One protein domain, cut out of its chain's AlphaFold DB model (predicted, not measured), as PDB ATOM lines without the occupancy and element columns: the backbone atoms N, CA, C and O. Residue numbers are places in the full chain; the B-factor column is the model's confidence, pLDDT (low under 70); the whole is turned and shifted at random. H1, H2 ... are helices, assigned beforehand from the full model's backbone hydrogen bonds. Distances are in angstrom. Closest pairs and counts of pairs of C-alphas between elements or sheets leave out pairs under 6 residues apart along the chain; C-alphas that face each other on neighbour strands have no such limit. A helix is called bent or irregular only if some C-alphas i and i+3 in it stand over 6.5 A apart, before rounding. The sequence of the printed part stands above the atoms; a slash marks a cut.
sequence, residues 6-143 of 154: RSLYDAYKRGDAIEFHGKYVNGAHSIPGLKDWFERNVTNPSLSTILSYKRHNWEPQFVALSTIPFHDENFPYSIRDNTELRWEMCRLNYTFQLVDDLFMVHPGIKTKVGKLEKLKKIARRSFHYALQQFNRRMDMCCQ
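What this domain is: This is residues 6 to 143 of the 154 residues of an uncharacterized protein of Ascaris lumbricoides (UniProt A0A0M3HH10). There is little regular structure: loops fill the space between two loose helix pairs at opposite ends of the longest axis, short H1 with H2 and H3 beside long H4. H4 makes one side, and residues 92 to 115 loop from H3 toward the H1 and H2 end and back to H4. The printed part has 138 residues, 50 in four named helices, H1 to H4 in chain order, with no named strand: all helix. It is only just loose, close to compact, with a radius of gyration of the C-alphas of 17.4 A and spans of 47 by 37 by 23 A.

Where its parts are: H1, residues 6 to 14, begins at C-alpha 6 (10.598, -16.559, -0.388) and is 12.6 A long. H2 is residues 34 to 39, 8.8 A, and H3 residues 83 to 91, 12.7 A. H4, residues 116 to 141, is 33.6 A long and ends at C-alpha 141 (52.245, -26.648, -13.176). H4 is irregular, with C-alphas 122 and 125 7.1 A apart and a kink of 56 degrees near residue 123.

How they stand to each other: H1 and H2 are close but not clearly touching, the closest C-alphas, of Tyr 9 and Phe 38, 6.2 A apart, at a steep tilt of 63 degrees, opposite ways. H3 and H4 are likewise close but not clearly touching, Arg 91 and Met 138 having the closest C-alphas at 6.6 A, at a shallow tilt of 9 degrees, the same way. H2 and H3 are apart. Residues 50 to 51 pair antiparallel with residues 96 to 97. Each O i to N i+4 pair is within hydrogen-bond range in H1, H2 and H3, and 20 of 22 in H4.

The domain as a whole: The farthest C-alphas, of Thr 43 and Arg 125, are 49.7 A apart. The printed part has no cut, and the three links are long. Residues 42 to 47 have pLDDT under 70.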
ATOM      1  N   ARG A   6      11.690 -17.537  -0.252       91.69
ATOM      2  CA  ARG A   6      10.598 -16.559  -0.388       91.69
ATOM      3  C   ARG A   6      10.819 -15.330   0.494       91.69
ATOM      4  O   ARG A   6      10.817 -14.214  -0.011       91.69
ATOM      5  N   SER A   7      11.086 -15.534   1.788       94.50
ATOM      6  CA  SER A   7      11.354 -14.423   2.715       94.50
ATOM      7  C   SER A   7      12.610 -13.627   2.337       94.50
ATOM      8  O   SER A   7      12.652 -12.414   2.543       94.50
ATOM      9  N   LEU A   8      13.619 -14.295   1.758       94.69
ATOM     10  CA  LEU A   8      14.822 -13.644   1.248       94.69
ATOM     11  C   LEU A   8      14.502 -12.810   0.010       94.69
ATOM     12  O   LEU A   8      14.955 -11.673  -0.068       94.69
ATOM     13  N   TYR A   9      13.695 -13.332  -0.916       94.44
ATOM     14  CA  TYR A   9      13.312 -12.600  -2.120       94.44
ATOM     15  C   TYR A   9      12.503 -11.344  -1.788       94.44
ATOM     16  O   TYR A   9      12.749 -10.275  -2.342       94.44
ATOM     17  N   ASP A  10      11.572 -11.439  -0.838       95.38
ATOM     18  CA  ASP A  10      10.801 -10.281  -0.390       95.38
ATOM     19  C   ASP A  10      11.694  -9.223   0.276       95.38
ATOM     20  O   ASP A  10      11.529  -8.034   0.009       95.38
ATOM     21  N   ALA A  11      12.675  -9.637   1.086       95.31
ATOM     22  CA  ALA A  11      13.678  -8.729   1.646       95.31
ATOM     23  C   ALA A  11      14.572  -8.102   0.561       95.31
ATOM     24  O   ALA A  11      14.864  -6.909   0.621       95.31
ATOM     25  N   TYR A  12      14.966  -8.880  -0.450       94.44
ATOM     26  CA  TYR A  12      15.774  -8.415  -1.577       94.44
ATOM     27  C   TYR A  12      15.037  -7.352  -2.402       94.44
ATOM     28  O   TYR A  12      15.581  -6.280  -2.651       94.44
ATOM     29  N   LYS A  13      13.758  -7.582  -2.739       95.06
ATOM     30  CA  LYS A  13      12.917  -6.612  -3.468       95.06
ATOM     31  C   LYS A  13      12.728  -5.292  -2.717       95.06
ATOM     32  O   LYS A  13      12.634  -4.249  -3.355       95.06
ATOM     33  N   ARG A  14      12.662  -5.325  -1.382       95.25
ATOM     34  CA  ARG A  14      12.567  -4.113  -0.547       95.25
ATOM     35  C   ARG A  14      13.907  -3.399  -0.343       95.25
ATOM     36  O   ARG A  14      13.917  -2.285   0.165       95.25
ATOM     37  N   GLY A  15      15.027  -4.023  -0.715       91.75
ATOM     38  CA  GLY A  15      16.373  -3.505  -0.458       91.75
ATOM     39  C   GLY A  15      16.902  -3.770   0.959       91.75
ATOM     40  O   GLY A  15      17.975  -3.276   1.308       91.75
ATOM     41  N   ASP A  16      16.193  -4.573   1.761       92.81
ATOM     42  CA  ASP A  16      16.613  -4.985   3.111       92.81
ATOM     43  C   ASP A  16      17.757  -6.016   3.065       92.81
ATOM     44  O   ASP A  16      18.547  -6.136   4.004       92.81
ATOM     45  N   ALA A  17      17.830  -6.783   1.974       93.44
ATOM     46  CA  ALA A  17      18.878  -7.755   1.701       93.44
ATOM     47  C   ALA A  17      19.555  -7.433   0.365       93.44
ATOM     48  O   ALA A  17      18.892  -7.100  -0.612       93.44
ATOM     49  N   ILE A  18      20.877  -7.563   0.323       91.69
ATOM     50  CA  ILE A  18      21.696  -7.331  -0.868       91.69
ATOM     51  C   ILE A  18      22.756  -8.421  -0.979       91.69
ATOM     52  O   ILE A  18      23.091  -9.072   0.015       91.69
ATOM     53  N   GLU A  19      23.326  -8.580  -2.171       91.00
ATOM     54  CA  GLU A  19      24.541  -9.375  -2.340       91.00
ATOM     55  C   GLU A  19      25.668  -8.819  -1.457       91.00
ATOM     56  O   GLU A  19      25.777  -7.607  -1.225       91.00
ATOM     57  N   PHE A  20      26.512  -9.711  -0.940       87.75
ATOM     58  CA  PHE A  20      27.604  -9.334  -0.047       87.75
ATOM     59  C   PHE A  20      28.534  -8.314  -0.724       87.75
ATOM     60  O   PHE A  20      28.829  -8.418  -1.907       87.75
ATOM     61  N   HIS A  21      28.942  -7.265  -0.003       83.19
ATOM     62  CA  HIS A  21      29.660  -6.106  -0.563       83.19
ATOM     63  C   HIS A  21      28.984  -5.370  -1.739       83.19
ATOM     64  O   HIS A  21      29.591  -4.441  -2.274       83.19
ATOM     65  N   GLY A  22      27.725  -5.659  -2.086       82.56
ATOM     66  CA  GLY A  22      27.029  -5.044  -3.224       82.56
ATOM     67  C   GLY A  22      26.885  -3.517  -3.158       82.56
ATOM     68  O   GLY A  22      26.652  -2.887  -4.179       82.56
ATOM     69  N   LYS A  23      27.071  -2.895  -1.982       81.56
ATOM     70  CA  LYS A  23      27.120  -1.424  -1.831       81.56
ATOM     71  C   LYS A  23      28.484  -0.791  -2.126       81.56
ATOM     72  O   LYS A  23      28.542   0.414  -2.329       81.56
ATOM     73  N   TYR A  24      29.572  -1.561  -2.076       79.31
ATOM     74  CA  TYR A  24      30.940  -1.024  -2.104       79.31
ATOM     75  C   TYR A  24      31.790  -1.585  -3.244       79.31
ATOM     76  O   TYR A  24      32.667  -0.889  -3.744       79.31
ATOM     77  N   VAL A  25      31.566  -2.844  -3.632       73.38
ATOM     78  CA  VAL A  25      32.374  -3.546  -4.633       73.38
ATOM     79  C   VAL A  25      31.444  -4.272  -5.601       73.38
ATOM     80  O   VAL A  25      31.134  -5.453  -5.441       73.38
ATOM     81  N   ASN A  26      30.995  -3.545  -6.621       71.06
ATOM     82  CA  ASN A  26      30.115  -4.099  -7.645       71.06
ATOM     83  C   ASN A  26      30.800  -5.276  -8.357       71.06
ATOM     84  O   ASN A  26      31.938  -5.176  -8.814       71.06
ATOM     85  N   GLY A  27      30.100  -6.408  -8.450       72.69
ATOM     86  CA  GLY A  27      30.528  -7.572  -9.229       72.69
ATOM     87  C   GLY A  27      31.470  -8.562  -8.531       72.69
ATOM     88  O   GLY A  27      31.525  -9.707  -8.974       72.69
ATOM     89  N   ALA A  28      32.156  -8.202  -7.439       75.94
ATOM     90  CA  ALA A  28      33.086  -9.122  -6.757       75.94
ATOM     91  C   ALA A  28      32.382 -10.309  -6.078       75.94
ATOM     92  O   ALA A  28      32.907 -11.416  -6.053       75.94
ATOM     93  N   HIS A  29      31.159 -10.116  -5.590       83.12
ATOM     94  CA  HIS A  29      30.346 -11.197  -5.023       83.12
ATOM     95  C   HIS A  29      29.029 -11.387  -5.768       83.12
ATOM     96  O   HIS A  29      28.106 -11.977  -5.214       83.12
ATOM     97  N   SER A  30      28.922 -10.895  -7.009       84.38
ATOM     98  CA  SER A  30      27.677 -11.100  -7.742       84.38
ATOM     99  C   SER A  30      27.487 -12.584  -8.050       84.38
ATOM    100  O   SER A  30      28.438 -13.281  -8.429       84.38
ATOM    101  N   ILE A  31      26.259 -13.050  -7.887       86.44
ATOM    102  CA  ILE A  31      25.848 -14.441  -7.994       86.44
ATOM    103  C   ILE A  31      25.217 -14.629  -9.382       86.44
ATOM    104  O   ILE A  31      24.156 -14.063  -9.663       86.44
ATOM    105  N   PRO A  32      25.859 -15.388 -10.290       84.25
ATOM    106  CA  PRO A  32      25.278 -15.682 -11.595       84.25
ATOM    107  C   PRO A  32      23.902 -16.347 -11.446       84.25
ATOM    108  O   PRO A  32      23.756 -17.285 -10.669       84.25
ATOM    109  N   GLY A  33      22.898 -15.858 -12.178       86.94
ATOM    110  CA  GLY A  33      21.545 -16.431 -12.161       86.94
ATOM    111  C   GLY A  33      20.722 -16.142 -10.898       86.94
ATOM    112  O   GLY A  33      19.705 -16.793 -10.688       86.94
ATOM    113  N   LEU A  34      21.112 -15.176 -10.050       89.31
ATOM    114  CA  LEU A  34      20.401 -14.884  -8.794       89.31
ATOM    115  C   LEU A  34      18.913 -14.554  -8.989       89.31
ATOM    116  O   LEU A  34      18.072 -14.997  -8.208       89.31
ATOM    117  N   LYS A  35      18.577 -13.777 -10.025       89.31
ATOM    118  CA  LYS A  35      17.182 -13.434 -10.329       89.31
ATOM    119  C   LYS A  35      16.381 -14.687 -10.688       89.31
ATOM    120  O   LYS A  35      15.363 -14.958 -10.057       89.31
ATOM    121  N   ASP A  36      16.894 -15.484 -11.620       88.81
ATOM    122  CA  ASP A  36      16.265 -16.738 -12.042       88.81
ATOM    123  C   ASP A  36      16.116 -17.701 -10.856       88.81
ATOM    124  O   ASP A  36      15.102 -18.379 -10.708       88.81
ATOM    125  N   TRP A  37      17.093 -17.716  -9.946       88.62
ATOM    126  CA  TRP A  37      17.044 -18.502  -8.718       88.62
ATOM    127  C   TRP A  37      15.915 -18.089  -7.764       88.62
ATOM    128  O   TRP A  37      15.294 -18.953  -7.136       88.62
ATOM    129  N   PHE A  38      15.621 -16.791  -7.657       90.75
ATOM    130  CA  PHE A  38      14.479 -16.313  -6.882       90.75
ATOM    131  C   PHE A  38      13.140 -16.686  -7.524       90.75
ATOM    132  O   PHE A  38      12.191 -17.011  -6.806       90.75
ATOM    133  N   GLU A  39      13.072 -16.641  -8.854       88.12
ATOM    134  CA  GLU A  39      11.834 -16.769  -9.629       88.12
ATOM    135  C   GLU A  39      11.490 -18.223  -9.999       88.12
ATOM    136  O   GLU A  39      10.328 -18.532 -10.262       88.12
ATOM    137  N   ARG A  40      12.461 -19.145  -9.978       84.12
ATOM    138  CA  ARG A  40      12.240 -20.548 -10.357       84.12
ATOM    139  C   ARG A  40      11.305 -21.288  -9.393       84.12
ATOM    140  O   ARG A  40      11.499 -21.285  -8.175       84.12
ATOM    141  N   ASN A  41      10.369 -22.060  -9.933       75.44
ATOM    142  CA  ASN A  41       9.542 -22.996  -9.168       75.44
ATOM    143  C   ASN A  41      10.236 -24.358  -9.072       75.44
ATOM    144  O   ASN A  41       9.927 -25.280  -9.817       75.44
ATOM    145  N   VAL A  42      11.210 -24.470  -8.169       67.25
ATOM    146  CA  VAL A  42      11.932 -25.723  -7.920       67.25
ATOM    147  C   VAL A  42      11.672 -26.170  -6.487       67.25
ATOM    148  O   VAL A  42      11.920 -25.407  -5.553       67.25
ATOM    149  N   THR A  43      11.156 -27.391  -6.337       64.62
ATOM    150  CA  THR A  43      10.868 -28.054  -5.057       64.62
ATOM    151  C   THR A  43      12.008 -28.949  -4.568       64.62
ATOM    152  O   THR A  43      12.047 -29.250  -3.380       64.62
ATOM    153  N   ASN A  44      12.947 -29.328  -5.445       63.59
ATOM    154  CA  ASN A  44      14.045 -30.247  -5.131       63.59
ATOM    155  C   ASN A  44      15.421 -29.575  -5.305       63.59
ATOM    156  O   ASN A  44      15.619 -28.886  -6.307       63.59
ATOM    157  N   PRO A  45      16.381 -29.791  -4.388       65.12
ATOM    158  CA  PRO A  45      17.755 -29.309  -4.541       65.12
ATOM    159  C   PRO A  45      18.374 -29.783  -5.858       65.12
ATOM    160  O   PRO A  45      18.231 -30.956  -6.211       65.12
ATOM    161  N   SER A  46      19.085 -28.907  -6.570       66.00
ATOM    162  CA  SER A  46      19.870 -29.300  -7.740       66.00
ATOM    163  C   SER A  46      21.333 -28.895  -7.584       66.00
ATOM    164  O   SER A  46      21.673 -27.729  -7.414       66.00
ATOM    165  N   LEU A  47      22.227 -29.873  -7.720       66.06
ATOM    166  CA  LEU A  47      23.672 -29.645  -7.841       66.06
ATOM    167  C   LEU A  47      24.114 -29.517  -9.309       66.06
ATOM    168  O   LEU A  47      25.301 -29.549  -9.617       66.06
ATOM    169  N   SER A  48      23.170 -29.388 -10.246       72.06
ATOM    170  CA  SER A  48      23.473 -29.449 -11.682       72.06
ATOM    171  C   SER A  48      24.212 -28.224 -12.225       72.06
ATOM    172  O   SER A  48      24.733 -28.269 -13.340       72.06
ATOM    173  N   THR A  49      24.255 -27.117 -11.477       84.06
ATOM    174  CA  THR A  49      24.835 -25.868 -11.981       84.06
ATOM    175  C   THR A  49      26.333 -25.824 -11.711       84.06
ATOM    176  O   THR A  49      26.781 -25.549 -10.598       84.06
ATOM    177  N   ILE A  50      27.112 -26.048 -12.766       88.44
ATOM    178  CA  ILE A  50      28.560 -25.841 -12.764       88.44
ATOM    179  C   ILE A  50      28.856 -24.380 -13.105       88.44
ATOM    180  O   ILE A  50      28.419 -23.857 -14.131       88.44
ATOM    181  N   LEU A  51      29.643 -23.724 -12.258       87.94
ATOM    182  CA  LEU A  51      30.093 -22.355 -12.446       87.94
ATOM    183  C   LEU A  51      31.535 -22.342 -12.953       87.94
ATOM    184  O   LEU A  51      32.444 -22.897 -12.338       87.94
ATOM    185  N   SER A  52      31.767 -21.644 -14.062       87.38
ATOM    186  CA  SER A  52      33.128 -21.348 -14.508       87.38
ATOM    187  C   SER A  52      33.710 -20.191 -13.697       87.38
ATOM    188  O   SER A  52      33.155 -19.089 -13.677       87.38
ATOM    189  N   TYR A  53      34.878 -20.398 -13.095       91.12
ATOM    190  CA  TYR A  53      35.609 -19.331 -12.421       91.12
ATOM    191  C   TYR A  53      36.292 -18.438 -13.465       91.12
ATOM    192  O   TYR A  53      37.404 -18.719 -13.888       91.12
ATOM    193  N   LYS A  54      35.605 -17.383 -13.931       90.12
ATOM    194  CA  LYS A  54      36.077 -16.483 -15.014       90.12
ATOM    195  C   LYS A  54      36.504 -15.091 -14.546       90.12
ATOM    196  O   LYS A  54      36.927 -14.264 -15.348       90.12
ATOM    197  N   ARG A  55      36.360 -14.790 -13.256       90.56
ATOM    198  CA  ARG A  55      36.576 -13.452 -12.696       90.56
ATOM    199  C   ARG A  55      37.611 -13.525 -11.587       90.56
ATOM    200  O   ARG A  55      37.364 -14.126 -10.553       90.56
ATOM    201  N   HIS A  56      38.760 -12.889 -11.793       91.31
ATOM    202  CA  HIS A  56      39.858 -12.907 -10.821       91.31
ATOM    203  C   HIS A  56      39.496 -12.273  -9.467       91.31
ATOM    204  O   HIS A  56      40.147 -12.553  -8.473       91.31
ATOM    205  N   ASN A  57      38.496 -11.396  -9.413       89.00
ATOM    206  CA  ASN A  57      38.019 -10.746  -8.193       89.00
ATOM    207  C   ASN A  57      36.747 -11.393  -7.626       89.00
ATOM    208  O   ASN A  57      36.135 -10.812  -6.735       89.00
ATOM    209  N   TRP A  58      36.310 -12.531  -8.173       88.25
ATOM    210  CA  TRP A  58      35.120 -13.209  -7.680       88.25
ATOM    211  C   TRP A  58      35.454 -14.066  -6.467       88.25
ATOM    212  O   TRP A  58      36.255 -14.987  -6.561       88.25
ATOM    213  N   GLU A  59      34.822 -13.778  -5.333       87.12
ATOM    214  CA  GLU A  59      35.079 -14.476  -4.072       87.12
ATOM    215  C   GLU A  59      33.804 -15.183  -3.575       87.12
ATOM    216  O   GLU A  59      33.118 -14.698  -2.666       87.12
ATOM    217  N   PRO A  60      33.423 -16.321  -4.192       84.62
ATOM    218  CA  PRO A  60      32.288 -17.114  -3.734       84.62
ATOM    219  C   PRO A  60      32.623 -17.773  -2.403       84.62
ATOM    220  O   PRO A  60      33.716 -18.309  -2.247       84.62
ATOM    221  N   GLN A  61      31.698 -17.791  -1.450       86.25
ATOM    222  CA  GLN A  61      31.830 -18.658  -0.276       86.25
ATOM    223  C   GLN A  61      31.621 -20.113  -0.712       86.25
ATOM    224  O   GLN A  61      30.716 -20.380  -1.502       86.25
ATOM    225  N   PHE A  62      32.461 -21.036  -0.244       87.94
ATOM    226  CA  PHE A  62      32.401 -22.438  -0.655       87.94
ATOM    227  C   PHE A  62      32.625 -23.387   0.522       87.94
ATOM    228  O   PHE A  62      33.272 -23.041   1.508       87.94
ATOM    229  N   VAL A  63      32.106 -24.604   0.372       89.06
ATOM    230  CA  VAL A  63      32.521 -25.790   1.126       89.06
ATOM    231  C   VAL A  63      33.352 -26.638   0.170       89.06
ATOM    232  O   VAL A  63      33.046 -26.695  -1.021       89.06
ATOM    233  N   ALA A  64      34.423 -27.248   0.663       90.38
ATOM    234  CA  ALA A  64      35.369 -27.977  -0.169       90.38
ATOM    235  C   ALA A  64      35.626 -29.392   0.343       90.38
ATOM    236  O   ALA A  64      35.401 -29.709   1.509       90.38
ATOM    237  N   LEU A  65      36.140 -30.223  -0.564       90.44
ATOM    238  CA  LEU A  65      36.741 -31.508  -0.231       90.44
ATOM    239  C   LEU A  65      38.036 -31.288   0.557       90.44
ATOM    240  O   LEU A  65      38.714 -30.280   0.373       90.44
ATOM    241  N   SER A  66      38.449 -32.278   1.344       93.94
ATOM    242  CA  SER A  66      39.743 -32.261   2.041       93.94
ATOM    243  C   SER A  66      40.958 -32.353   1.106       93.94
ATOM    244  O   SER A  66      42.089 -32.339   1.576       93.94
ATOM    245  N   THR A  67      40.740 -32.489  -0.204       94.75
ATOM    246  CA  THR A  67      41.791 -32.625  -1.221       94.75
ATOM    247  C   THR A  67      42.222 -31.296  -1.835       94.75
ATOM    248  O   THR A  67      43.160 -31.284  -2.632       94.75
ATOM    249  N   ILE A  68      41.535 -30.188  -1.525       95.19
ATOM    250  CA  ILE A  68      41.936 -28.870  -2.031       95.19
ATOM    251  C   ILE A  68      43.330 -28.493  -1.509       95.19
ATOM    252  O   ILE A  68      43.724 -28.954  -0.434       95.19
ATOM    253  N   PRO A  69      44.091 -27.662  -2.241       94.62
ATOM    254  CA  PRO A  69      45.343 -27.128  -1.720       94.62
ATOM    255  C   PRO A  69      45.110 -26.323  -0.432       94.62
ATOM    256  O   PRO A  69      44.017 -25.808  -0.183       94.62
ATOM    257  N   PHE A  70      46.160 -26.192   0.374       93.81
ATOM    258  CA  PHE A  70      46.165 -25.256   1.494       93.81
ATOM    259  C   PHE A  70      46.254 -23.809   1.001       93.81
ATOM    260  O   PHE A  70      46.646 -23.546  -0.136       93.81
ATOM    261  N   HIS A  71      45.901 -22.873   1.880       93.38
ATOM    262  CA  HIS A  71      46.127 -21.451   1.656       93.38
ATOM    263  C   HIS A  71      47.625 -21.159   1.440       93.38
ATOM    264  O   HIS A  71      48.487 -21.736   2.108       93.38
ATOM    265  N   ASP A  72      47.937 -20.265   0.500       94.69
ATOM    266  CA  ASP A  72      49.306 -19.820   0.233       94.69
ATOM    267  C   ASP A  72      49.669 -18.677   1.192       94.69
ATOM    268  O   ASP A  72      49.427 -17.507   0.903       94.69
ATOM    269  N   GLU A  73      50.287 -19.025   2.324       94.06
ATOM    270  CA  GLU A  73      50.669 -18.102   3.413       94.06
ATOM    271  C   GLU A  73      51.659 -16.989   2.997       94.06
ATOM    272  O   GLU A  73      51.997 -16.110   3.792       94.06
ATOM    273  N   ASN A  74      52.143 -16.979   1.746       94.50
ATOM    274  CA  ASN A  74      52.867 -15.824   1.212       94.50
ATOM    275  C   ASN A  74      51.932 -14.632   0.943       94.50
ATOM    276  O   ASN A  74      52.396 -13.485   0.907       94.50
ATOM    277  N   PHE A  75      50.634 -14.875   0.722       95.69
ATOM    278  CA  PHE A  75      49.642 -13.818   0.558       95.69
ATOM    279  C   PHE A  75      49.350 -13.156   1.908       95.69
ATOM    280  O   PHE A  75      48.934 -13.813   2.857       95.69
ATOM    281  N   PRO A  76      49.544 -11.833   2.034       93.50
ATOM    282  CA  PRO A  76      49.343 -11.171   3.308       93.50
ATOM    283  C   PRO A  76      47.863 -10.873   3.558       93.50
ATOM    284  O   PRO A  76      47.158 -10.328   2.700       93.50
ATOM    285  N   TYR A  77      47.435 -11.064   4.804       89.00
ATOM    286  CA  TYR A  77      46.181 -10.497   5.287       89.00
ATOM    287  C   TYR A  77      46.177  -8.958   5.108       89.00
ATOM    288  O   TYR A  77      47.126  -8.271   5.490       89.00
ATOM    289  N   SER A  78      45.152  -8.308   4.550       84.50
ATOM    290  CA  SER A  78      43.856  -8.813   4.065       84.50
ATOM    291  C   SER A  78      43.674  -8.573   2.553       84.50
ATOM    292  O   SER A  78      42.634  -8.055   2.115       84.50
ATOM    293  N   ILE A  79      44.742  -8.713   1.760       89.19
ATOM    294  CA  ILE A  79      44.692  -8.384   0.329       89.19
ATOM    295  C   ILE A  79      44.460  -9.665  -0.452       89.19
ATOM    296  O   ILE A  79      45.413 -10.355  -0.800       89.19
ATOM    297  N   ARG A  80      43.187  -9.924  -0.777       84.81
ATOM    298  CA  ARG A  80      42.767 -11.090  -1.567       84.81
ATOM    299  C   ARG A  80      43.252 -12.415  -0.965       84.81
ATOM    300  O   ARG A  80      43.479 -13.344  -1.723       84.81
ATOM    301  N   ASP A  81      43.364 -12.464   0.360       79.81
ATOM    302  CA  ASP A  81      43.776 -13.594   1.207       79.81
ATOM    303  C   ASP A  81      42.720 -14.702   1.319       79.81
ATOM    304  O   ASP A  81      42.982 -15.760   1.872       79.81
ATOM    305  N   ASN A  82      41.523 -14.473   0.782       82.88
ATOM    306  CA  ASN A  82      40.589 -15.551   0.485       82.88
ATOM    307  C   ASN A  82      40.555 -15.871  -1.020       82.88
ATOM    308  O   ASN A  82      40.084 -16.931  -1.432       82.88
ATOM    309  N   THR A  83      40.967 -14.958  -1.899       90.94
ATOM    310  CA  THR A  83      40.741 -15.126  -3.341       90.94
ATOM    311  C   THR A  83      41.785 -16.046  -3.995       90.94
ATOM    312  O   THR A  83      41.466 -16.750  -4.954       90.94
ATOM    313  N   GLU A  84      43.009 -16.083  -3.476       94.62
ATOM    314  CA  GLU A  84      44.136 -16.897  -3.948       94.62
ATOM    315  C   GLU A  84      43.840 -18.401  -3.966       94.62
ATOM    316  O   GLU A  84      44.124 -19.063  -4.962       94.62
ATOM    317  N   LEU A  85      43.174 -18.946  -2.946       94.62
ATOM    318  CA  LEU A  85      42.838 -20.363  -2.887       94.62
ATOM    319  C   LEU A  85      41.880 -20.737  -4.021       94.62
ATOM    320  O   LEU A  85      42.009 -21.787  -4.646       94.62
ATOM    321  N   ARG A  86      40.959 -19.832  -4.369       94.00
ATOM    322  CA  ARG A  86      40.031 -20.014  -5.498       94.00
ATOM    323  C   ARG A  86      40.768 -19.934  -6.834       94.00
ATOM    324  O   ARG A  86      40.435 -20.670  -7.763       94.00
ATOM    325  N   TRP A  87      41.782 -19.072  -6.933       95.62
ATOM    326  CA  TRP A  87      42.676 -19.030  -8.092       95.62
ATOM    327  C   TRP A  87      43.414 -20.349  -8.267       95.62
ATOM    328  O   TRP A  87      43.442 -20.882  -9.376       95.62
ATOM    329  N   GLU A  88      43.967 -20.889  -7.183       95.62
ATOM    330  CA  GLU A  88      44.719 -22.138  -7.221       95.62
ATOM    331  C   GLU A  88      43.820 -23.314  -7.579       95.62
ATOM    332  O   GLU A  88      44.125 -24.059  -8.506       95.62
ATOM    333  N   MET A  89      42.650 -23.415  -6.943       95.31
ATOM    334  CA  MET A  89      41.631 -24.407  -7.286       95.31
ATOM    335  C   MET A  89      41.242 -24.335  -8.769       95.31
ATOM    336  O   MET A  89      41.206 -25.367  -9.436       95.31
ATOM    337  N   CYS A  90      41.021 -23.133  -9.320       95.44
ATOM    338  CA  CYS A  90      40.758 -22.980 -10.753       95.44
ATOM    339  C   CYS A  90      41.909 -23.554 -11.592       95.44
ATOM    340  O   CYS A  90      41.684 -24.348 -12.508       95.44
ATOM    341  N   ARG A  91      43.159 -23.187 -11.275       96.69
ATOM    342  CA  ARG A  91      44.332 -23.646 -12.034       96.69
ATOM    343  C   ARG A  91      44.562 -25.151 -11.910       96.69
ATOM    344  O   ARG A  91      44.979 -25.763 -12.888       96.69
ATOM    345  N   LEU A  92      44.211 -25.749 -10.777       95.31
ATOM    346  CA  LEU A  92      44.235 -27.194 -10.541       95.31
ATOM    347  C   LEU A  92      43.008 -27.931 -11.111       95.31
ATOM    348  O   LEU A  92      42.814 -29.107 -10.818       95.31
ATOM    349  N   ASN A  93      42.209 -27.268 -11.954       94.69
ATOM    350  CA  ASN A  93      41.066 -27.849 -12.660       94.69
ATOM    351  C   ASN A  93      39.940 -28.343 -11.730       94.69
ATOM    352  O   ASN A  93      39.215 -29.281 -12.066       94.69
ATOM    353  N   TYR A  94      39.775 -27.712 -10.564       94.19
ATOM    354  CA  TYR A  94      38.608 -27.945  -9.716       94.19
ATOM    355  C   TYR A  94      37.351 -27.327 -10.327       94.19
ATOM    356  O   TYR A  94      37.369 -26.235 -10.901       94.19
ATOM    357  N   THR A  95      36.229 -28.009 -10.118       91.06
ATOM    358  CA  THR A  95      34.908 -27.561 -10.558       91.06
ATOM    359  C   THR A  95      34.170 -26.887  -9.411       91.06
ATOM    360  O   THR A  95      34.019 -27.467  -8.336       91.06
ATOM    361  N   PHE A  96      33.646 -25.686  -9.651       90.56
ATOM    362  CA  PHE A  96      32.762 -25.008  -8.708       90.56
ATOM    363  C   PHE A  96      31.317 -25.403  -9.018       90.56
ATOM    364  O   PHE A  96      30.789 -25.038 -10.066       90.56
ATOM    365  N   GLN A  97      30.687 -26.160  -8.124       88.94
ATOM    366  CA  GLN A  97      29.267 -26.511  -8.221       88.94
ATOM    367  C   GLN A  97      28.457 -25.605  -7.296       88.94
ATOM    368  O   GLN A  97      28.837 -25.381  -6.145       88.94
ATOM    369  N   LEU A  98      27.354 -25.063  -7.806       86.56
ATOM    370  CA  LEU A  98      26.439 -24.248  -7.018       86.56
ATOM    371  C   LEU A  98      25.473 -25.153  -6.249       86.56
ATOM    372  O   LEU A  98      24.713 -25.908  -6.851       86.56
ATOM    373  N   VAL A  99      25.480 -25.017  -4.924       85.69
ATOM    374  CA  VAL A  99      24.451 -25.578  -4.042       85.69
ATOM    375  C   VAL A  99      23.279 -24.603  -4.018       85.69
ATOM    376  O   VAL A  99      23.372 -23.527  -3.432       85.69
ATOM    377  N   ASP A 100      22.208 -24.939  -4.731       81.12
ATOM    378  CA  ASP A 100      21.141 -23.997  -5.071       81.12
ATOM    379  C   ASP A 100      19.938 -24.000  -4.109       81.12
ATOM    380  O   ASP A 100      18.964 -23.279  -4.312       81.12
ATOM    381  N   ASP A 101      19.960 -24.799  -3.054       81.12
ATOM    382  CA  ASP A 101      18.940 -24.842  -2.004       81.12
ATOM    383  C   ASP A 101      19.411 -24.163  -0.710       81.12
ATOM    384  O   ASP A 101      18.604 -23.862   0.173       81.12
ATOM    385  N   LEU A 102      20.705 -23.841  -0.629       85.62
ATOM    386  CA  LEU A 102      21.336 -23.211   0.519       85.62
ATOM    387  C   LEU A 102      21.636 -21.733   0.253       85.62
ATOM    388  O   LEU A 102      22.183 -21.351  -0.780       85.62
ATOM    389  N   PHE A 103      21.342 -20.889   1.239       89.19
ATOM    390  CA  PHE A 103      21.814 -19.509   1.263       89.19
ATOM    391  C   PHE A 103      22.267 -19.124   2.668       89.19
ATOM    392  O   PHE A 103      21.783 -19.649   3.671       89.19
ATOM    393  N   MET A 104      23.181 -18.160   2.737       89.94
ATOM    394  CA  MET A 104      23.638 -17.568   3.991       89.94
ATOM    395  C   MET A 104      23.270 -16.089   4.027       89.94
ATOM    396  O   MET A 104      23.340 -15.396   3.013       89.94
ATOM    397  N   VAL A 105      22.892 -15.597   5.206       91.56
ATOM    398  CA  VAL A 105      22.594 -14.178   5.425       91.56
ATOM    399  C   VAL A 105      23.464 -13.667   6.563       91.56
ATOM    400  O   VAL A 105      23.411 -14.195   7.672       91.56
ATOM    401  N   HIS A 106      24.225 -12.611   6.295       89.44
ATOM    402  CA  HIS A 106      25.018 -11.916   7.302       89.44
ATOM    403  C   HIS A 106      24.255 -10.686   7.828       89.44
ATOM    404  O   HIS A 106      23.809  -9.868   7.018       89.44
ATOM    405  N   PRO A 107      24.071 -10.519   9.154       91.19
ATOM    406  CA  PRO A 107      23.382  -9.356   9.703       91.19
ATOM    407  C   PRO A 107      24.254  -8.106   9.618       91.19
ATOM    408  O   PRO A 107      25.391  -8.082  10.087       91.19
ATOM    409  N   GLY A 108      23.684  -7.035   9.072       88.94
ATOM    410  CA  GLY A 108      24.334  -5.731   9.016       88.94
ATOM    411  C   GLY A 108      25.402  -5.610   7.928       88.94
ATOM    412  O   GLY A 108      25.881  -6.582   7.347       88.94
ATOM    413  N   ILE A 109      25.759  -4.358   7.651       86.75
ATOM    414  CA  ILE A 109      26.743  -3.980   6.638       86.75
ATOM    415  C   ILE A 109      27.867  -3.239   7.351       86.75
ATOM    416  O   ILE A 109      27.624  -2.272   8.074       86.75
ATOM    417  N   LYS A 110      29.106  -3.687   7.149       81.94
ATOM    418  CA  LYS A 110      30.279  -3.032   7.727       81.94
ATOM    419  C   LYS A 110      30.439  -1.635   7.121       81.94
ATOM    420  O   LYS A 110      30.731  -1.509   5.938       81.94
ATOM    421  N   THR A 111      30.280  -0.598   7.941       80.00
ATOM    422  CA  THR A 111      30.351   0.811   7.510       80.00
ATOM    423  C   THR A 111      31.714   1.461   7.739       80.00
ATOM    424  O   THR A 111      32.036   2.455   7.095       80.00
ATOM    425  N   LYS A 112      32.543   0.914   8.640       76.94
ATOM    426  CA  LYS A 112      33.877   1.445   8.960       76.94
ATOM    427  C   LYS A 112      34.958   0.437   8.594       76.94
ATOM    428  O   LYS A 112      34.961  -0.696   9.072       76.94
ATOM    429  N   VAL A 113      35.915   0.876   7.782       71.56
ATOM    430  CA  VAL A 113      37.062   0.055   7.363       71.56
ATOM    431  C   VAL A 113      38.157   0.018   8.447       71.56
ATOM    432  O   VAL A 113      38.933  -0.933   8.528       71.56
ATOM    433  N   GLY A 114      38.166   0.995   9.361       77.62
ATOM    434  CA  GLY A 114      39.081   1.040  10.504       77.62
ATOM    435  C   GLY A 114      40.549   1.146  10.077       77.62
ATOM    436  O   GLY A 114      40.874   1.792   9.085       77.62
ATOM    437  N   LYS A 115      41.451   0.489  10.818       84.19
ATOM    438  CA  LYS A 115      42.901   0.474  10.528       84.19
ATOM    439  C   LYS A 115      43.283  -0.395   9.315       84.19
ATOM    440  O   LYS A 115      44.450  -0.397   8.926       84.19
ATOM    441  N   LEU A 116      42.327  -1.104   8.708       84.75
ATOM    442  CA  LEU A 116      42.588  -2.090   7.658       84.75
ATOM    443  C   LEU A 116      43.229  -1.472   6.408       84.75
ATOM    444  O   LEU A 116      44.170  -2.038   5.871       84.75
ATOM    445  N   GLU A 117      42.811  -0.273   5.994       85.62
ATOM    446  CA  GLU A 117      43.415   0.395   4.829       85.62
ATOM    447  C   GLU A 117      44.892   0.745   5.043       85.62
ATOM    448  O   GLU A 117      45.697   0.666   4.114       85.62
ATOM    449  N   LYS A 118      45.290   1.081   6.277       89.38
ATOM    450  CA  LYS A 118      46.704   1.311   6.604       89.38
ATOM    451  C   LYS A 118      47.499   0.004   6.529       89.38
ATOM    452  O   LYS A 118      48.596   0.005   5.979       89.38
ATOM    453  N   LEU A 119      46.937  -1.098   7.029       89.75
ATOM    454  CA  LEU A 119      47.564  -2.422   6.962       89.75
ATOM    455  C   LEU A 119      47.722  -2.901   5.514       89.75
ATOM    456  O   LEU A 119      48.813  -3.313   5.132       89.75
ATOM    457  N   LYS A 120      46.693  -2.733   4.672       90.62
ATOM    458  CA  LYS A 120      46.770  -3.043   3.234       90.62
ATOM    459  C   LYS A 120      47.883  -2.265   2.532       90.62
ATOM    460  O   LYS A 120      48.596  -2.822   1.704       90.62
ATOM    461  N   LYS A 121      48.083  -0.984   2.863       91.44
ATOM    462  CA  LYS A 121      49.190  -0.196   2.288       91.44
ATOM    463  C   LYS A 121      50.557  -0.797   2.619       91.44
ATOM    464  O   LYS A 121      51.402  -0.871   1.733       91.44
ATOM    465  N   ILE A 122      50.751  -1.256   3.856       92.88
ATOM    466  CA  ILE A 122      51.999  -1.895   4.308       92.88
ATOM    467  C   ILE A 122      52.190  -3.251   3.612       92.88
ATOM    468  O   ILE A 122      53.254  -3.523   3.060       92.88
ATOM    469  N   ALA A 123      51.137  -4.066   3.567       93.88
ATOM    470  CA  ALA A 123      51.146  -5.403   2.977       93.88
ATOM    471  C   ALA A 123      51.269  -5.408   1.442       93.88
ATOM    472  O   ALA A 123      51.593  -6.438   0.850       93.88
ATOM    473  N   ARG A 124      51.041  -4.268   0.774       94.25
ATOM    474  CA  ARG A 124      50.972  -4.178  -0.690       94.25
ATOM    475  C   ARG A 124      52.217  -4.736  -1.374       94.25
ATOM    476  O   ARG A 124      52.077  -5.452  -2.360       94.25
ATOM    477  N   ARG A 125      53.419  -4.440  -0.868       94.94
ATOM    478  CA  ARG A 125      54.668  -4.940  -1.469       94.94
ATOM    479  C   ARG A 125      54.754  -6.465  -1.396       94.94
ATOM    480  O   ARG A 125      55.019  -7.096  -2.415       94.94
ATOM    481  N   SER A 126      54.478  -7.038  -0.223       95.38
ATOM    482  CA  SER A 126      54.467  -8.490  -0.019       95.38
ATOM    483  C   SER A 126      53.416  -9.169  -0.893       95.38
ATOM    484  O   SER A 126      53.716 -10.162  -1.542       95.38
ATOM    485  N   PHE A 127      52.228  -8.570  -1.020       96.00
ATOM    486  CA  PHE A 127      51.175  -9.076  -1.900       96.00
ATOM    487  C   PHE A 127      51.613  -9.142  -3.372       96.00
ATOM    488  O   PHE A 127      51.396 -10.154  -4.031       96.00
ATOM    489  N   HIS A 128      52.259  -8.095  -3.903       96.12
ATOM    490  CA  HIS A 128      52.712  -8.109  -5.304       96.12
ATOM    491  C   HIS A 128      53.784  -9.176  -5.540       96.12
ATOM    492  O   HIS A 128      53.778  -9.832  -6.582       96.12
ATOM    493  N   TYR A 129      54.679  -9.367  -4.567       96.44
ATOM    494  CA  TYR A 129      55.670 -10.435  -4.619       96.44
ATOM    495  C   TYR A 129      55.005 -11.819  -4.610       96.44
ATOM    496  O   TYR A 129      55.281 -12.624  -5.499       96.44
ATOM    497  N   ALA A 130      54.077 -12.064  -3.679       96.94
ATOM    498  CA  ALA A 130      53.328 -13.316  -3.589       96.94
ATOM    499  C   ALA A 130      52.566 -13.618  -4.886       96.94
ATOM    500  O   ALA A 130      52.710 -14.698  -5.452       96.94
ATOM    501  N   LEU A 131      51.858 -12.629  -5.440       97.06
ATOM    502  CA  LEU A 131      51.139 -12.762  -6.707       97.06
ATOM    503  C   LEU A 131      52.066 -13.108  -7.885       97.06
ATOM    504  O   LEU A 131      51.686 -13.879  -8.769       97.06
ATOM    505  N   GLN A 132      53.279 -12.549  -7.926       97.25
ATOM    506  CA  GLN A 132      54.260 -12.880  -8.962       97.25
ATOM    507  C   GLN A 132      54.731 -14.335  -8.842       97.25
ATOM    508  O   GLN A 132      54.764 -15.046  -9.850       97.25
ATOM    509  N   GLN A 133      55.069 -14.780  -7.627       97.31
ATOM    510  CA  GLN A 133      55.488 -16.166  -7.384       97.31
ATOM    511  C   GLN A 133      54.354 -17.147  -7.686       97.31
ATOM    512  O   GLN A 133      54.570 -18.142  -8.379       97.31
ATOM    513  N   PHE A 134      53.136 -16.820  -7.255       96.81
ATOM    514  CA  PHE A 134      51.932 -17.589  -7.532       96.81
ATOM    515  C   PHE A 134      51.707 -17.770  -9.035       96.81
ATOM    516  O   PHE A 134      51.598 -18.897  -9.515       96.81
ATOM    517  N   ASN A 135      51.713 -16.678  -9.808       96.88
ATOM    518  CA  ASN A 135      51.529 -16.747 -11.259       96.88
ATOM    519  C   ASN A 135      52.612 -17.597 -11.938       96.88
ATOM    520  O   ASN A 135      52.291 -18.416 -12.796       96.88
ATOM    521  N   ARG A 136      53.881 -17.453 -11.526       96.62
ATOM    522  CA  ARG A 136      54.985 -18.266 -12.055       96.62
ATOM    523  C   ARG A 136      54.781 -19.753 -11.758       96.62
ATOM    524  O   ARG A 136      54.918 -20.573 -12.662       96.62
ATOM    525  N   ARG A 137      54.420 -20.091 -10.516       96.38
ATOM    526  CA  ARG A 137      54.136 -21.466 -10.074       96.38
ATOM    527  C   ARG A 137      52.983 -22.075 -10.872       96.38
ATOM    528  O   ARG A 137      53.130 -23.167 -11.418       96.38
ATOM    529  N   MET A 138      51.874 -21.347 -11.002       96.62
ATOM    530  CA  MET A 138      50.698 -21.802 -11.744       96.62
ATOM    531  C   MET A 138      50.980 -21.984 -13.240       96.62
ATOM    532  O   MET A 138      50.524 -22.951 -13.845       96.62
ATOM    533  N   ASP A 139      51.759 -21.089 -13.852       95.19
ATOM    534  CA  ASP A 139      52.140 -21.193 -15.266       95.19
ATOM    535  C   ASP A 139      53.094 -22.358 -15.557       95.19
ATOM    536  O   ASP A 139      53.121 -22.851 -16.684       95.19
ATOM    537  N   MET A 140      53.836 -22.828 -14.554       95.31
ATOM    538  CA  MET A 140      54.664 -24.029 -14.662       95.31
ATOM    539  C   MET A 140      53.856 -25.320 -14.484       95.31
ATOM    540  O   MET A 140      54.024 -26.238 -15.277       95.31
ATOM    541  N   CYS A 141      52.982 -25.407 -13.473       94.31
ATOM    542  CA  CYS A 141      52.245 -26.648 -13.176       94.31
ATOM    543  C   CYS A 141      51.036 -26.888 -14.081       94.31
ATOM    544  O   CYS A 141      50.628 -28.027 -14.295       94.31
ATOM    545  N   CYS A 142      50.408 -25.802 -14.526       94.81
ATOM    546  CA  CYS A 142      48.990 -25.797 -14.844       94.81
ATOM    547  C   CYS A 142      48.747 -24.973 -16.116       94.81
ATOM    548  O   CYS A 142      48.050 -23.950 -16.114       94.81
ATOM    549  N   GLN A 143      49.408 -25.375 -17.205       93.69
ATOM    550  CA  GLN A 143      49.350 -24.691 -18.502       93.69
ATOM    551  C   GLN A 143      47.990 -24.868 -19.186       93.69
ATOM    552  O   GLN A 143      47.476 -23.928 -19.789       93.69
TER     553      GLN A 143